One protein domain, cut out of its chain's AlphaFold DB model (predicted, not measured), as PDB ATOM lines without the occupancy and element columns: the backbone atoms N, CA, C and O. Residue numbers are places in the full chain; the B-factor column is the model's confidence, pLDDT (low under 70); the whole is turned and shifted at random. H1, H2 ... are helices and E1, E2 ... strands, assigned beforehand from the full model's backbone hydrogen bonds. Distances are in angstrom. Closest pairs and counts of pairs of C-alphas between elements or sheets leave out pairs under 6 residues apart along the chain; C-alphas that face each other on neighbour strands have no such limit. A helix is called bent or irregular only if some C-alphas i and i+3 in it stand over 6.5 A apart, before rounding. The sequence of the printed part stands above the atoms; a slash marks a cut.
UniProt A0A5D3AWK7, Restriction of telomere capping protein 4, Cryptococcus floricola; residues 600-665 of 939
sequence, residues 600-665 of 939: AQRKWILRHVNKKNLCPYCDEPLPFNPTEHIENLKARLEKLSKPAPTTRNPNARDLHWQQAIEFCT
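This is residues 600 to 665 of the 939 residues of the protein "Restriction of telomere capping protein 4" of Cryptococcus floricola (UniProt A0A5D3AWK7). A small strand hairpin, E1 and E2, lies between helix H1 at one end and a helical hairpin, H2 and H3, toward the other; a wide loop, residues 638 to 656, joins H2 to H3. The 66 printed residues run H1 E1 E2 H2 H3, a mixed class with an antiparallel sheet E1 - E2. The whole is compact, radius of gyration of the C-alphas 12.3 A, spanning 38 by 28 by 17 A.

Look first at E1, residues 609 to 614, and its antiparallel neighbour E2, residues 621 to 623, at 129 degrees; N 610 and O 622 are 2.9 A apart, within hydrogen-bond range. Next, H2, residues 628 to 637, touches H3, residues 657 to 665, opposite ways at a shallow tilt of 18 degrees; their closest C-alphas, Leu 633 and Phe 663, are 6.5 A apart. H1, residues 600 to 605, is apart from E2, H2 and H3. Every O i to N i+4 pair is within hydrogen-bond range in H1 and H2, and 3 of 5 in H3, which is only just irregular: C-alphas 659 and 662 are 7.0 A apart.

Find C-alpha 609 at (-53.940, 40.657, -16.703), where E1 begins its 9.5 A. H2 measures 14.4 A, and H3 runs 11.4 A to C-alpha 665 at (-39.721, 41.771, -13.546).

The C-alphas farthest apart, Ala 600 and Leu 640, are 38.6 A apart. The link H2 to H3 is long; the printed part has no cut, and no printed residue is under 70 in pLDDT.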
ATOM      1  N   ALA A 600     -54.014  26.602 -22.865       95.94
ATOM      2  CA  ALA A 600     -54.741  26.573 -21.601       95.94
ATOM      3  C   ALA A 600     -54.119  27.506 -20.543       95.94
ATOM      4  O   ALA A 600     -54.851  28.156 -19.793       95.94
ATOM      5  N   GLN A 601     -52.787  27.604 -20.504       96.06
ATOM      6  CA  GLN A 601     -52.041  28.528 -19.645       96.06
ATOM      7  C   GLN A 601     -52.127  29.966 -20.170       96.06
ATOM      8  O   GLN A 601     -52.473  30.856 -19.394       96.06
ATOM      9  N   ARG A 602     -51.937  30.204 -21.478       95.44
ATOM     10  CA  ARG A 602     -52.125  31.524 -22.121       95.44
ATOM     11  C   ARG A 602     -53.522  32.080 -21.803       95.44
ATOM     12  O   ARG A 602     -53.662  33.149 -21.211       95.44
ATOM     13  N   LYS A 603     -54.571  31.285 -22.043       95.75
ATOM     14  CA  LYS A 603     -55.981  31.606 -21.745       95.75
ATOM     15  C   LYS A 603     -56.297  31.768 -20.251       95.75
ATOM     16  O   LYS A 603     -57.303  32.393 -19.909       95.75
ATOM     17  N   TRP A 604     -55.476  31.218 -19.357       96.38
ATOM     18  CA  TRP A 604     -55.579  31.438 -17.912       96.38
ATOM     19  C   TRP A 604     -54.912  32.751 -17.481       96.38
ATOM     20  O   TRP A 604     -55.527  33.536 -16.756       96.38
ATOM     21  N   ILE A 605     -53.706  33.036 -17.981       96.56
ATOM     22  CA  ILE A 605     -52.974  34.295 -17.760       96.56
ATOM     23  C   ILE A 605     -53.808  35.488 -18.247       96.56
ATOM     24  O   ILE A 605     -53.994  36.451 -17.503       96.56
ATOM     25  N   LEU A 606     -54.419  35.386 -19.433       95.19
ATOM     26  CA  LEU A 606     -55.268  36.432 -20.022       95.19
ATOM     27  C   LEU A 606     -56.500  36.822 -19.175       95.19
ATOM     28  O   LEU A 606     -57.094  37.870 -19.411       95.19
ATOM     29  N   ARG A 607     -56.875  36.029 -18.159       96.56
ATOM     30  CA  ARG A 607     -57.928  36.379 -17.178       96.56
ATOM     31  C   ARG A 607     -57.418  37.202 -15.992       96.56
ATOM     32  O   ARG A 607     -58.222  37.789 -15.274       96.56
ATOM     33  N   HIS A 608     -56.108  37.201 -15.761       96.19
ATOM     34  CA  HIS A 608     -55.451  37.794 -14.594       96.19
ATOM     35  C   HIS A 608     -54.680  39.078 -14.925       96.19
ATOM     36  O   HIS A 608     -54.248  39.780 -14.009       96.19
ATOM     37  N   VAL A 609     -54.548  39.415 -16.209       96.94
ATOM     38  CA  VAL A 609     -53.940  40.657 -16.703       96.94
ATOM     39  C   VAL A 609     -54.991  41.629 -17.232       96.94
ATOM     40  O   VAL A 609     -56.092  41.242 -17.617       96.94
ATOM     41  N   ASN A 610     -54.654  42.914 -17.265       96.12
ATOM     42  CA  ASN A 610     -55.524  43.960 -17.781       96.12
ATOM     43  C   ASN A 610     -54.950  44.532 -19.085       96.12
ATOM     44  O   ASN A 610     -54.146  45.464 -19.047       96.12
ATOM     45  N   LYS A 611     -55.422  44.021 -20.236       94.12
ATOM     46  CA  LYS A 611     -55.026  44.482 -21.587       94.12
ATOM     47  C   LYS A 611     -55.127  46.006 -21.799       94.12
ATOM     48  O   LYS A 611     -54.463  46.540 -22.673       94.12
ATOM     49  N   LYS A 612     -55.943  46.726 -21.014       94.62
ATOM     50  CA  LYS A 612     -56.125  48.190 -21.128       94.62
ATOM     51  C   LYS A 612     -55.221  49.009 -20.198       94.62
ATOM     52  O   LYS A 612     -55.219  50.235 -20.282       94.62
ATOM     53  N   ASN A 613     -54.500  48.368 -19.280       95.94
ATOM     54  CA  ASN A 613     -53.669  49.017 -18.264       95.94
ATOM     55  C   ASN A 613     -52.215  48.574 -18.440       95.94
ATOM     56  O   ASN A 613     -51.700  47.759 -17.675       95.94
ATOM     57  N   LEU A 614     -51.585  49.095 -19.490       96.94
ATOM     58  CA  LEU A 614     -50.214  48.765 -19.859       96.94
ATOM     59  C   LEU A 614     -49.192  49.343 -18.865       96.94
ATOM     60  O   LEU A 614     -49.416  50.369 -18.208       96.94
ATOM     61  N   CYS A 615     -48.052  48.675 -18.749       97.81
ATOM     62  CA  CYS A 615     -46.932  49.061 -17.913       97.81
ATOM     63  C   CYS A 615     -46.338  50.385 -18.411       97.81
ATOM     64  O   CYS A 615     -45.938  50.460 -19.569       97.81
ATOM     65  N   PRO A 616     -46.174  51.413 -17.557       98.00
ATOM     66  CA  PRO A 616     -45.555  52.681 -17.950       98.00
ATOM     67  C   PRO A 616     -44.107  52.614 -18.471       98.00
ATOM     68  O   PRO A 616     -43.576  53.661 -18.827       98.00
ATOM     69  N   TYR A 617     -43.448  51.449 -18.438       97.88
ATOM     70  CA  TYR A 617     -42.003  51.304 -18.671       97.88
ATOM     71  C   TYR A 617     -41.606  50.191 -19.657       97.88
ATOM     72  O   TYR A 617     -40.444  50.142 -20.049       97.88
ATOM     73  N   CYS A 618     -42.526  49.295 -20.026       96.94
ATOM     74  CA  CYS A 618     -42.280  48.220 -20.999       96.94
ATOM     75  C   CYS A 618     -43.544  47.802 -21.774       96.94
ATOM     76  O   CYS A 618     -43.576  46.716 -22.337       96.94
ATOM     77  N   ASP A 619     -44.594  48.633 -21.756       96.44
ATOM     78  CA  ASP A 619     -45.854  48.526 -22.516       96.44
ATOM     79  C   ASP A 619     -46.669  47.209 -22.413       96.44
ATOM     80  O   ASP A 619     -47.761  47.123 -22.961       96.44
ATOM     81  N   GLU A 620     -46.231  46.227 -21.624       96.00
ATOM     82  CA  GLU A 620     -46.959  44.986 -21.296       96.00
ATOM     83  C   GLU A 620     -48.171  45.190 -20.371       96.00
ATOM     84  O   GLU A 620     -48.160  46.093 -19.532       96.00
ATOM     85  N   PRO A 621     -49.194  44.318 -20.406       96.69
ATOM     86  CA  PRO A 621     -50.357  44.440 -19.532       96.69
ATOM     87  C   PRO A 621     -50.017  44.191 -18.051       96.69
ATOM     88  O   PRO A 621     -49.406  43.189 -17.675       96.69
ATOM     89  N   LEU A 622     -50.464  45.090 -17.169       97.38
ATOM     90  CA  LEU A 622     -50.313  44.927 -15.719       97.38
ATOM     91  C   LEU A 622     -51.280  43.858 -15.164       97.38
ATOM     92  O   LEU A 622     -52.379  43.683 -15.706       97.38
ATOM     93  N   PRO A 623     -50.936  43.179 -14.048       97.38
ATOM     94  CA  PRO A 623     -51.862  42.289 -13.350       97.38
ATOM     95  C   PRO A 623     -53.117  43.047 -12.894       97.38
ATOM     96  O   PRO A 623     -53.058  44.225 -12.534       97.38
ATOM     97  N   PHE A 624     -54.261  42.362 -12.882       96.62
ATOM     98  CA  PHE A 624     -55.562  42.941 -12.532       96.62
ATOM     99  C   PHE A 624     -55.613  43.421 -11.071       96.62
ATOM    100  O   PHE A 624     -56.179  44.473 -10.786       96.62
ATOM    101  N   ASN A 625     -54.979  42.672 -10.162       95.44
ATOM    102  CA  ASN A 625     -54.846  42.989  -8.738       95.44
ATOM    103  C   ASN A 625     -53.348  43.058  -8.355       95.44
ATOM    104  O   ASN A 625     -52.820  42.067  -7.846       95.44
ATOM    105  N   PRO A 626     -52.637  44.173  -8.620       95.69
ATOM    106  CA  PRO A 626     -51.231  44.321  -8.234       95.69
ATOM    107  C   PRO A 626     -51.075  44.338  -6.705       95.69
ATOM    108  O   PRO A 626     -51.938  44.849  -5.990       95.69
ATOM    109  N   THR A 627     -49.964  43.824  -6.174       94.50
ATOM    110  CA  THR A 627     -49.732  43.867  -4.718       94.50
ATOM    111  C   THR A 627     -49.425  45.278  -4.193       94.50
ATOM    112  O   THR A 627     -48.871  46.121  -4.904       94.50
ATOM    113  N   GLU A 628     -49.638  45.496  -2.877       93.94
ATOM    114  CA  GLU A 628     -49.182  46.697  -2.131       93.94
ATOM    115  C   GLU A 628     -47.705  47.022  -2.451       93.94
ATOM    116  O   GLU A 628     -47.288  48.181  -2.416       93.94
ATOM    117  N   HIS A 629     -46.880  46.013  -2.757       92.38
ATOM    118  CA  HIS A 629     -45.479  46.223  -3.092       92.38
ATOM    119  C   HIS A 629     -45.283  46.829  -4.488       92.38
ATOM    120  O   HIS A 629     -44.551  47.819  -4.598       92.38
ATOM    121  N   ILE A 630     -45.952  46.297  -5.516       95.00
ATOM    122  CA  ILE A 630     -45.919  46.841  -6.882       95.00
ATOM    123  C   ILE A 630     -46.515  48.250  -6.926       95.00
ATOM    124  O   ILE A 630     -45.911  49.137  -7.528       95.00
ATOM    125  N   GLU A 631     -47.612  48.516  -6.214       96.00
ATOM    126  CA  GLU A 631     -48.172  49.870  -6.097       96.00
ATOM    127  C   GLU A 631     -47.175  50.861  -5.471       96.00
ATOM    128  O   GLU A 631     -46.958  51.958  -5.992       96.00
ATOM    129  N   ASN A 632     -46.504  50.471  -4.377       95.06
ATOM    130  CA  ASN A 632     -45.476  51.301  -3.737       95.06
ATOM    131  C   ASN A 632     -44.227  51.497  -4.619       95.06
ATOM    132  O   ASN A 632     -43.556  52.527  -4.496       95.06
ATOM    133  N   LEU A 633     -43.893  50.535  -5.488       95.56
ATOM    134  CA  LEU A 633     -42.839  50.685  -6.494       95.56
ATOM    135  C   LEU A 633     -43.274  51.648  -7.604       95.56
ATOM    136  O   LEU A 633     -42.569  52.632  -7.828       95.56
ATOM    137  N   LYS A 634     -44.451  51.451  -8.215       97.25
ATOM    138  CA  LYS A 634     -45.030  52.347  -9.233       97.25
ATOM    139  C   LYS A 634     -45.056  53.792  -8.737       97.25
ATOM    140  O   LYS A 634     -44.380  54.652  -9.297       97.25
ATOM    141  N   ALA A 635     -45.675  54.028  -7.580       97.38
ATOM    142  CA  ALA A 635     -45.761  55.347  -6.959       97.38
ATOM    143  C   ALA A 635     -44.399  55.930  -6.521       97.38
ATOM    144  O   ALA A 635     -44.322  57.111  -6.165       97.38
ATOM    145  N   ARG A 636     -43.311  55.147  -6.508       97.25
ATOM    146  CA  ARG A 636     -41.934  55.636  -6.321       97.25
ATOM    147  C   ARG A 636     -41.272  55.973  -7.659       97.25
ATOM    148  O   ARG A 636     -40.627  57.016  -7.735       97.25
ATOM    149  N   LEU A 637     -41.420  55.132  -8.680       97.75
ATOM    150  CA  LEU A 637     -40.837  55.344 -10.009       97.75
ATOM    151  C   LEU A 637     -41.525  56.494 -10.762       97.75
ATOM    152  O   LEU A 637     -40.851  57.293 -11.409       97.75
ATOM    153  N   GLU A 638     -42.832  56.690 -10.587       97.69
ATOM    154  CA  GLU A 638     -43.592  57.843 -11.106       97.69
ATOM    155  C   GLU A 638     -43.065  59.202 -10.609       97.69
ATOM    156  O   GLU A 638     -43.261  60.220 -11.267       97.69
ATOM    157  N   LYS A 639     -42.365  59.231  -9.465       98.06
ATOM    158  CA  LYS A 639     -41.729  60.442  -8.908       98.06
ATOM    159  C   LYS A 639     -40.322  60.710  -9.464       98.06
ATOM    160  O   LYS A 639     -39.728  61.727  -9.117       98.06
ATOM    161  N   LEU A 640     -39.779  59.787 -10.261       97.75
ATOM    162  CA  LEU A 640     -38.453  59.865 -10.891       97.75
ATOM    163  C   LEU A 640     -38.557  59.967 -12.422       97.75
ATOM    164  O   LEU A 640     -37.755  60.647 -13.052       97.75
ATOM    165  N   SER A 641     -39.557  59.297 -12.993       98.12
ATOM    166  CA  SER A 641     -39.836  59.206 -14.428       98.12
ATOM    167  C   SER A 641     -40.674  60.370 -14.953       98.12
ATOM    168  O   SER A 641     -41.537  60.895 -14.239       98.12
ATOM    169  N   LYS A 642     -40.476  60.740 -16.221       98.12
ATOM    170  CA  LYS A 642     -41.266  61.778 -16.908       98.12
ATOM    171  C   LYS A 642     -42.374  61.129 -17.747       98.12
ATOM    172  O   LYS A 642     -42.115  60.078 -18.317       98.12
ATOM    173  N   PRO A 643     -43.578  61.715 -17.872       98.19
ATOM    174  CA  PRO A 643     -44.547  61.272 -18.875       98.19
ATOM    175  C   PRO A 643     -43.948  61.353 -20.284       98.19
ATOM    176  O   PRO A 643     -43.394  62.388 -20.651       98.19
ATOM    177  N   ALA A 644     -44.067  60.269 -21.044       97.62
ATOM    178  CA  ALA A 644     -43.616  60.144 -22.428       97.62
ATOM    179  C   ALA A 644     -44.611  59.237 -23.183       97.62
ATOM    180  O   ALA A 644     -44.269  58.105 -23.516       97.62
ATOM    181  N   PRO A 645     -45.875  59.678 -23.352       97.44
ATOM    182  CA  PRO A 645     -46.949  58.835 -23.871       97.44
ATOM    183  C   PRO A 645     -46.671  58.398 -25.314       97.44
ATOM    184  O   PRO A 645     -46.332  59.228 -26.159       97.44
ATOM    185  N   THR A 646     -46.857  57.110 -25.595       96.69
ATOM    186  CA  THR A 646     -46.775  56.535 -26.945       96.69
ATOM    187  C   THR A 646     -48.178  56.355 -27.531       96.69
ATOM    188  O   THR A 646     -49.184  56.483 -26.829       96.69
ATOM    189  N   THR A 647     -48.268  56.055 -28.827       95.50
ATOM    190  CA  THR A 647     -49.542  55.723 -29.491       95.50
ATOM    191  C   THR A 647     -50.161  54.431 -28.950       95.50
ATOM    192  O   THR A 647     -51.377  54.375 -28.793       95.50
ATOM    193  N   ARG A 648     -49.334  53.425 -28.617       94.88
ATOM    194  CA  ARG A 648     -49.759  52.156 -27.993       94.88
ATOM    195  C   ARG A 648     -50.098  52.334 -26.508       94.88
ATOM    196  O   ARG A 648     -51.084  51.778 -26.033       94.88
ATOM    197  N   ASN A 649     -49.314  53.129 -25.777       97.12
ATOM    198  CA  ASN A 649     -49.447  53.312 -24.334       97.12
ATOM    199  C   ASN A 649     -49.517  54.803 -23.927       97.12
ATOM    200  O   ASN A 649     -48.485  55.450 -23.705       97.12
ATOM    201  N   PRO A 650     -50.725  55.358 -23.692       97.06
ATOM    202  CA  PRO A 650     -50.884  56.733 -23.213       97.06
ATOM    203  C   PRO A 650     -50.382  56.946 -21.770       97.06
ATOM    204  O   PRO A 650     -50.306  58.085 -21.313       97.06
ATOM    205  N   ASN A 651     -50.031  55.874 -21.046       97.19
ATOM    206  CA  ASN A 651     -49.438  55.929 -19.709       97.19
ATOM    207  C   ASN A 651     -47.906  55.764 -19.710       97.19
ATOM    208  O   ASN A 651     -47.327  55.714 -18.623       97.19
ATOM    209  N   ALA A 652     -47.250  55.671 -20.875       98.00
ATOM    210  CA  ALA A 652     -45.803  55.470 -20.982       98.00
ATOM    211  C   ALA A 652     -44.980  56.618 -20.359       98.00
ATOM    212  O   ALA A 652     -45.393  57.788 -20.322       98.00
ATOM    213  N   ARG A 653     -43.807  56.274 -19.810       98.25
ATOM    214  CA  ARG A 653     -42.940  57.178 -19.046       98.25
ATOM    215  C   ARG A 653     -41.455  56.902 -19.278       98.25
ATOM    216  O   ARG A 653     -40.967  55.809 -19.012       98.25
ATOM    217  N   ASP A 654     -40.720  57.952 -19.630       98.06
ATOM    218  CA  ASP A 654     -39.256  57.972 -19.704       98.06
ATOM    219  C   ASP A 654     -38.636  57.696 -18.322       98.06
ATOM    220  O   ASP A 654     -38.844  58.459 -17.363       98.06
ATOM    221  N   LEU A 655     -37.882  56.595 -18.228       97.25
ATOM    222  CA  LEU A 655     -37.057  56.220 -17.084       97.25
ATOM    223  C   LEU A 655     -35.912  55.294 -17.512       97.25
ATOM    224  O   LEU A 655     -36.114  54.350 -18.266       97.25
ATOM    225  N   HIS A 656     -34.724  55.494 -16.939       97.25
ATOM    226  CA  HIS A 656     -33.575  54.613 -17.155       97.25
ATOM    227  C   HIS A 656     -33.884  53.154 -16.766       97.25
ATOM    228  O   HIS A 656     -34.281  52.897 -15.623       97.25
ATOM    229  N   TRP A 657     -33.640  52.200 -17.671       95.56
ATOM    230  CA  TRP A 657     -34.094  50.803 -17.554       95.56
ATOM    231  C   TRP A 657     -33.699  50.125 -16.231       95.56
ATOM    232  O   TRP A 657     -34.535  49.498 -15.584       95.56
ATOM    233  N   GLN A 658     -32.474  50.350 -15.739       96.62
ATOM    234  CA  GLN A 658     -31.993  49.821 -14.446       96.62
ATOM    235  C   GLN A 658     -32.835  50.254 -13.227       96.62
ATOM    236  O   GLN A 658     -32.754  49.638 -12.166       96.62
ATOM    237  N   GLN A 659     -33.630  51.325 -13.338       96.00
ATOM    238  CA  GLN A 659     -34.558  51.767 -12.289       96.00
ATOM    239  C   GLN A 659     -35.954  51.152 -12.455       96.00
ATOM    240  O   GLN A 659     -36.661  50.988 -11.460       96.00
ATOM    241  N   ALA A 660     -36.337  50.800 -13.684       97.06
ATOM    242  CA  ALA A 660     -37.601  50.146 -14.008       97.06
ATOM    243  C   ALA A 660     -37.546  48.615 -13.856       97.06
ATOM    244  O   ALA A 660     -38.568  48.010 -13.545       97.06
ATOM    245  N   ILE A 661     -36.381  47.978 -14.019       97.19
ATOM    246  CA  ILE A 661     -36.254  46.513 -14.106       97.19
ATOM    247  C   ILE A 661     -36.804  45.748 -12.885       97.19
ATOM    248  O   ILE A 661     -37.465  44.730 -13.076       97.19
ATOM    249  N   GLU A 662     -36.638  46.242 -11.645       95.69
ATOM    250  CA  GLU A 662     -37.273  45.610 -10.463       95.69
ATOM    251  C   GLU A 662     -38.807  45.671 -10.553       95.69
ATOM    252  O   GLU A 662     -39.480  44.726 -10.168       95.69
ATOM    253  N   PHE A 663     -39.380  46.748 -11.091       97.44
ATOM    254  CA  PHE A 663     -40.828  46.854 -11.281       97.44
ATOM    255  C   PHE A 663     -41.322  45.974 -12.439       97.44
ATOM    256  O   PHE A 663     -42.332  45.290 -12.282       97.44
ATOM    257  N   CYS A 664     -40.599  45.952 -13.564       97.75
ATOM    258  CA  CYS A 664     -40.992  45.198 -14.758       97.75
ATOM    259  C   CYS A 664     -40.953  43.685 -14.507       97.75
ATOM    260  O   CYS A 664     -41.942  42.984 -14.709       97.75
ATOM    261  N   THR A 665     -39.847  43.187 -13.941       96.38
ATOM    262  CA  THR A 665     -39.721  41.771 -13.546       96.38
ATOM    263  C   THR A 665     -40.783  41.348 -12.531       96.38
ATOM    264  O   THR A 665     -41.283  40.227 -12.613       96.38
TER     265      THR A 665